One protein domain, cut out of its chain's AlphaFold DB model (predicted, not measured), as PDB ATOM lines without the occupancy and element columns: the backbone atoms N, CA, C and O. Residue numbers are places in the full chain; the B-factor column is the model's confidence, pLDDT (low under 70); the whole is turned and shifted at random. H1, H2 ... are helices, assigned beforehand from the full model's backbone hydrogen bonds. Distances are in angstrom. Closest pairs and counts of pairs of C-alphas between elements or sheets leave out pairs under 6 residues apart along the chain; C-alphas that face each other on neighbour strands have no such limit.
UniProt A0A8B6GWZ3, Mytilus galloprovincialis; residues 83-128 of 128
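What this domain is: This is residues 83 to 128 of the 128 residues of a protein of Mytilus galloprovincialis (UniProt A0A8B6GWZ3). Two short helices, H1 and H2, follow each other end to end with a corner between them; before them residues 83 to 95 make a hooked loop, and after them a bare tail runs out to residue 128. Residues 115 to 128 stand free, of which 115 to 117 belong to H2, and this arm makes much of the length. The printed part has 46 residues, with two named helices in the order H1, H2 and no named strand; the class is all helix, though named elements hold 21 of the 46 residues. The whole is extended, with a radius of gyration of the C-alphas of 17.3 A and spans of 58 by 17 by 12 A.

Where its parts are: Start at C-alpha 83, at (-41.256, -8.199, -49.378), and go through residues 83 to 95, which hold no named element. Find C-alpha 96 at (-44.423, -10.553, -39.627); there H1 begins, and it runs over residues 96 to 107, 15.8 A from first to last C-alpha. H2 covers residues 109 to 117, 12.5 A long, and ends at C-alpha 117, at (-56.018, 10.352, -50.711).

How they stand to each other: Look at Trp 104 and Gly 110, whose C-alphas are the closest of H1 and H2, 5.2 A apart. The two helices only just touch, with 3 pairs of C-alphas within 8 A, and they touch only at the corner by their link. H1 touches H2 with residues 104 to 105 alone. Their lines stand at a steep tilt of 55 degrees, and they run the same way. In H1 and H2 every O i to N i+4 pair is within hydrogen-bond range.

The domain as a whole: The C-alphas of Gly 88 and Glu 128, the two farthest apart, are 58.4 A apart. Without residues 115 to 128 the body spans 27 by 16 by 12 A. The printed part has no cut, and the link from H1 to H2, one residue, is tight. The mean pLDDT of the printed part is 87.6; the model's confidence is under 70 at residues 90 and 128.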
ATOM      1  N   PRO A  83     -42.621  -8.201 -49.878       79.88
ATOM      2  CA  PRO A  83     -41.256  -8.199 -49.378       79.88
ATOM      3  C   PRO A  83     -41.017  -9.418 -48.482       79.88
ATOM      4  O   PRO A  83     -41.803  -9.724 -47.584       79.88
ATOM      5  N   SER A  84     -39.886 -10.092 -48.692       81.31
ATOM      6  CA  SER A  84     -39.371 -11.055 -47.723       81.31
ATOM      7  C   SER A  84     -38.609 -10.292 -46.646       81.31
ATOM      8  O   SER A  84     -37.635  -9.599 -46.936       81.31
ATOM      9  N   CYS A  85     -39.054 -10.401 -45.395       77.00
ATOM     10  CA  CYS A  85     -38.392  -9.776 -44.254       77.00
ATOM     11  C   CYS A  85     -37.643 -10.841 -43.435       77.00
ATOM     12  O   CYS A  85     -38.213 -11.364 -42.471       77.00
ATOM     13  N   PRO A  86     -36.384 -11.186 -43.765       78.12
ATOM     14  CA  PRO A  86     -35.588 -12.100 -42.950       78.12
ATOM     15  C   PRO A  86     -35.209 -11.451 -41.602       78.12
ATOM     16  O   PRO A  86     -34.909 -10.260 -41.529       78.12
ATOM     17  N   GLY A  87     -35.232 -12.224 -40.510       78.62
ATOM     18  CA  GLY A  87     -34.879 -11.775 -39.147       78.62
ATOM     19  C   GLY A  87     -36.076 -11.584 -38.206       78.62
ATOM     20  O   GLY A  87     -37.206 -11.871 -38.576       78.62
ATOM     21  N   GLY A  88     -35.867 -11.126 -36.971       77.00
ATOM     22  CA  GLY A  88     -36.963 -10.834 -36.028       77.00
ATOM     23  C   GLY A  88     -37.682  -9.511 -36.330       77.00
ATOM     24  O   GLY A  88     -37.129  -8.633 -37.000       77.00
ATOM     25  N   SER A  89     -38.905  -9.332 -35.823       71.19
ATOM     26  CA  SER A  89     -39.508  -7.999 -35.739       71.19
ATOM     27  C   SER A  89     -38.761  -7.229 -34.644       71.19
ATOM     28  O   SER A  89     -38.886  -7.523 -33.461       71.19
ATOM     29  N   ARG A  90     -37.872  -6.306 -35.029       69.50
ATOM     30  CA  ARG A  90     -36.925  -5.617 -34.123       69.50
ATOM     31  C   ARG A  90     -37.615  -4.580 -33.211       69.50
ATOM     32  O   ARG A  90     -37.165  -3.445 -33.128       69.50
ATOM     33  N   GLY A  91     -38.752  -4.927 -32.608       75.38
ATOM     34  CA  GLY A  91     -39.538  -4.077 -31.707       75.38
ATOM     35  C   GLY A  91     -40.483  -3.071 -32.378       75.38
ATOM     36  O   GLY A  91     -41.339  -2.521 -31.701       75.38
ATOM     37  N   TRP A  92     -40.387  -2.848 -33.693       78.94
ATOM     38  CA  TRP A  92     -41.234  -1.887 -34.421       78.94
ATOM     39  C   TRP A  92     -42.507  -2.494 -35.041       78.94
ATOM     40  O   TRP A  92     -43.353  -1.765 -35.541       78.94
ATOM     41  N   ALA A  93     -42.661  -3.821 -34.999       84.62
ATOM     42  CA  ALA A  93     -43.849  -4.536 -35.466       84.62
ATOM     43  C   ALA A  93     -44.149  -5.728 -34.544       84.62
ATOM     44  O   ALA A  93     -43.227  -6.384 -34.054       84.62
ATOM     45  N   LYS A  94     -45.434  -6.015 -34.310       86.50
ATOM     46  CA  LYS A  94     -45.871  -7.094 -33.401       86.50
ATOM     47  C   LYS A  94     -45.622  -8.487 -33.976       86.50
ATOM     48  O   LYS A  94     -45.272  -9.404 -33.244       86.50
ATOM     49  N   ASP A  95     -45.759  -8.623 -35.288       89.38
ATOM     50  CA  ASP A  95     -45.587  -9.868 -36.028       89.38
ATOM     51  C   ASP A  95     -45.109  -9.581 -37.463       89.38
ATOM     52  O   ASP A  95     -44.907  -8.430 -37.868       89.38
ATOM     53  N   LYS A  96     -44.898 -10.646 -38.242       87.31
ATOM     54  CA  LYS A  96     -44.423 -10.553 -39.627       87.31
ATOM     55  C   LYS A  96     -45.426  -9.927 -40.585       87.31
ATOM     56  O   LYS A  96     -45.007  -9.185 -41.469       87.31
ATOM     57  N   ALA A  97     -46.717 -10.186 -40.404       87.75
ATOM     58  CA  ALA A  97     -47.749  -9.599 -41.251       87.75
ATOM     59  C   ALA A  97     -47.786  -8.075 -41.067       87.75
ATOM     60  O   ALA A  97     -47.776  -7.331 -42.046       87.75
ATOM     61  N   THR A  98     -47.709  -7.616 -39.817       90.00
ATOM     62  CA  THR A  98     -47.582  -6.203 -39.449       90.00
ATOM     63  C   THR A  98     -46.314  -5.602 -40.049       90.00
ATOM     64  O   THR A  98     -46.365  -4.530 -40.635       90.00
ATOM     65  N   GLN A  99     -45.182  -6.308 -39.976       89.50
ATOM     66  CA  GLN A  99     -43.916  -5.842 -40.548       89.50
ATOM     67  C   GLN A  99     -44.020  -5.566 -42.057       89.50
ATOM     68  O   GLN A  99     -43.588  -4.514 -42.529       89.50
ATOM     69  N   VAL A 100     -44.612  -6.502 -42.804       89.50
ATOM     70  CA  VAL A 100     -44.840  -6.378 -44.252       89.50
ATOM     71  C   VAL A 100     -45.852  -5.274 -44.561       89.50
ATOM     72  O   VAL A 100     -45.654  -4.505 -45.499       89.50
ATOM     73  N   HIS A 101     -46.919  -5.161 -43.763       90.38
ATOM     74  CA  HIS A 101     -47.929  -4.119 -43.930       90.38
ATOM     75  C   HIS A 101     -47.354  -2.712 -43.731       90.38
ATOM     76  O   HIS A 101     -47.584  -1.837 -44.562       90.38
ATOM     77  N   GLU A 102     -46.589  -2.500 -42.663       90.94
ATOM     78  CA  GLU A 102     -45.963  -1.209 -42.369       90.94
ATOM     79  C   GLU A 102     -44.910  -0.842 -43.421       90.94
ATOM     80  O   GLU A 102     -44.850   0.309 -43.849       90.94
ATOM     81  N   PHE A 103     -44.138  -1.819 -43.916       90.38
ATOM     82  CA  PHE A 103     -43.263  -1.590 -45.067       90.38
ATOM     83  C   PHE A 103     -44.065  -1.121 -46.284       90.38
ATOM     84  O   PHE A 103     -43.727  -0.097 -46.874       90.38
ATOM     85  N   TRP A 104     -45.155  -1.820 -46.627       92.75
ATOM     86  CA  TRP A 104     -46.000  -1.429 -47.755       92.75
ATOM     87  C   TRP A 104     -46.555  -0.007 -47.588       92.75
ATOM     88  O   TRP A 104     -46.546   0.786 -48.530       92.75
ATOM     89  N   LYS A 105     -47.020   0.319 -46.380       93.06
ATOM     90  CA  LYS A 105     -47.618   1.611 -46.041       93.06
ATOM     91  C   LYS A 105     -46.614   2.764 -46.114       93.06
ATOM     92  O   LYS A 105     -46.976   3.833 -46.591       93.06
ATOM     93  N   ALA A 106     -45.386   2.566 -45.639       91.69
ATOM     94  CA  ALA A 106     -44.415   3.648 -45.475       91.69
ATOM     95  C   ALA A 106     -43.385   3.756 -46.612       91.69
ATOM     96  O   ALA A 106     -42.910   4.853 -46.891       91.69
ATOM     97  N   ALA A 107     -43.015   2.636 -47.238       90.00
ATOM     98  CA  ALA A 107     -41.868   2.546 -48.148       90.00
ATOM     99  C   ALA A 107     -42.199   1.934 -49.523       90.00
ATOM    100  O   ALA A 107     -41.310   1.813 -50.361       90.00
ATOM    101  N   ASP A 108     -43.456   1.562 -49.761       93.00
ATOM    102  CA  ASP A 108     -43.942   1.001 -51.026       93.00
ATOM    103  C   ASP A 108     -45.172   1.792 -51.524       93.00
ATOM    104  O   ASP A 108     -45.475   2.885 -51.039       93.00
ATOM    105  N   PHE A 109     -45.935   1.247 -52.472       94.75
ATOM    106  CA  PHE A 109     -47.125   1.878 -53.051       94.75
ATOM    107  C   PHE A 109     -48.235   2.238 -52.045       94.75
ATOM    108  O   PHE A 109     -49.126   3.019 -52.385       94.75
ATOM    109  N   GLY A 110     -48.195   1.741 -50.805       94.31
ATOM    110  CA  GLY A 110     -49.080   2.224 -49.742       94.31
ATOM    111  C   GLY A 110     -48.831   3.694 -49.392       94.31
ATOM    112  O   GLY A 110     -49.788   4.417 -49.117       94.31
ATOM    113  N   TYR A 111     -47.593   4.175 -49.531       95.25
ATOM    114  CA  TYR A 111     -47.273   5.596 -49.383       95.25
ATOM    115  C   TYR A 111     -47.969   6.428 -50.467       95.25
ATOM    116  O   TYR A 111     -48.608   7.437 -50.172       95.25
ATOM    117  N   MET A 112     -47.909   5.973 -51.723       95.31
ATOM    118  CA  MET A 112     -48.574   6.638 -52.853       95.31
ATOM    119  C   MET A 112     -50.094   6.675 -52.680       95.31
ATOM    120  O   MET A 112     -50.725   7.670 -53.036       95.31
ATOM    121  N   LYS A 113     -50.682   5.620 -52.099       95.31
ATOM    122  CA  LYS A 113     -52.104   5.589 -51.740       95.31
ATOM    123  C   LYS A 113     -52.469   6.728 -50.798       95.31
ATOM    124  O   LYS A 113     -53.433   7.445 -51.041       95.31
ATOM    125  N   GLU A 114     -51.690   6.892 -49.734       95.75
ATOM    126  CA  GLU A 114     -51.921   7.930 -48.735       95.75
ATOM    127  C   GLU A 114     -51.784   9.327 -49.353       95.75
ATOM    128  O   GLU A 114     -52.702  10.136 -49.230       95.75
ATOM    129  N   ARG A 115     -50.719   9.570 -50.131       95.75
ATOM    130  CA  ARG A 115     -50.523  10.846 -50.843       95.75
ATOM    131  C   ARG A 115     -51.658  11.157 -51.812       95.75
ATOM    132  O   ARG A 115     -52.091  12.300 -51.895       95.75
ATOM    133  N   ARG A 116     -52.168  10.152 -52.532       94.38
ATOM    134  CA  ARG A 116     -53.311  10.322 -53.441       94.38
ATOM    135  C   ARG A 116     -54.584  10.697 -52.682       94.38
ATOM    136  O   ARG A 116     -55.306  11.577 -53.136       94.38
ATOM    137  N   ASN A 117     -54.839  10.069 -51.536       94.62
ATOM    138  CA  ASN A 117     -56.018  10.352 -50.711       94.62
ATOM    139  C   ASN A 117     -55.993  11.757 -50.087       94.62
ATOM    140  O   ASN A 117     -57.035  12.278 -49.697       94.62
ATOM    141  N   GLU A 118     -54.814  12.367 -49.982       95.69
ATOM    142  CA  GLU A 118     -54.639  13.734 -49.489       95.69
ATOM    143  C   GLU A 118     -54.835  14.802 -50.576       95.69
ATOM    144  O   GLU A 118     -54.944  15.988 -50.248       95.69
ATOM    145  N   LEU A 119     -54.886  14.413 -51.859       93.81
ATOM    146  CA  LEU A 119     -55.056  15.356 -52.961       93.81
ATOM    147  C   LEU A 119     -56.417  16.051 -52.878       93.81
ATOM    148  O   LEU A 119     -57.457  15.434 -52.651       93.81
ATOM    149  N   LYS A 120     -56.401  17.361 -53.120       94.62
ATOM    150  CA  LYS A 120     -57.595  18.202 -53.184       94.62
ATOM    151  C   LYS A 120     -57.650  18.897 -54.531       94.62
ATOM    152  O   LYS A 120     -56.635  19.383 -55.027       94.62
ATOM    153  N   VAL A 121     -58.847  18.973 -55.095       92.12
ATOM    154  CA  VAL A 121     -59.096  19.765 -56.298       92.12
ATOM    155  C   VAL A 121     -59.106  21.238 -55.897       92.12
ATOM    156  O   VAL A 121     -59.925  21.650 -55.080       92.12
ATOM    157  N   ILE A 122     -58.171  22.021 -56.439       95.00
ATOM    158  CA  ILE A 122     -58.119  23.478 -56.236       95.00
ATOM    159  C   ILE A 122     -58.935  24.198 -57.314       95.00
ATOM    160  O   ILE A 122     -59.609  25.184 -57.032       95.00
ATOM    161  N   CYS A 123     -58.905  23.678 -58.542       92.88
ATOM    162  CA  CYS A 123     -59.660  24.182 -59.682       92.88
ATOM    163  C   CYS A 123     -60.166  23.002 -60.517       92.88
ATOM    164  O   CYS A 123     -59.462  22.001 -60.659       92.88
ATOM    165  N   GLN A 124     -61.363  23.139 -61.081       91.62
ATOM    166  CA  GLN A 124     -61.944  22.206 -62.046       91.62
ATOM    167  C   GLN A 124     -62.361  22.988 -63.298       91.62
ATOM    168  O   GLN A 124     -62.665  24.177 -63.170       91.62
ATOM    169  N   PRO A 125     -62.355  22.372 -64.491       91.56
ATOM    170  CA  PRO A 125     -62.891  23.012 -65.685       91.56
ATOM    171  C   PRO A 125     -64.381  23.325 -65.501       91.56
ATOM    172  O   PRO A 125     -65.089  22.618 -64.779       91.56
ATOM    173  N   GLU A 126     -64.851  24.386 -66.151       86.75
ATOM    174  CA  GLU A 126     -66.285  24.647 -66.255       86.75
ATOM    175  C   GLU A 126     -66.917  23.527 -67.089       86.75
ATOM    176  O   GLU A 126     -66.377  23.128 -68.120       86.75
ATOM    177  N   SER A 127     -68.016  22.958 -66.597       81.44
ATOM    178  CA  SER A 127     -68.780  21.953 -67.336       81.44
ATOM    179  C   SER A 127     -69.412  22.597 -68.571       81.44
ATOM    180  O   SER A 127     -70.093  23.611 -68.415       81.44
ATOM    181  N   GLU A 128     -69.200  22.003 -69.752       53.69
ATOM    182  CA  GLU A 128     -69.923  22.335 -70.995       53.69
ATOM    183  C   GLU A 128     -71.420  22.002 -70.911       53.69
ATOM    184  O   GLU A 128     -71.775  20.975 -70.280       53.69
TER     185      GLU A 128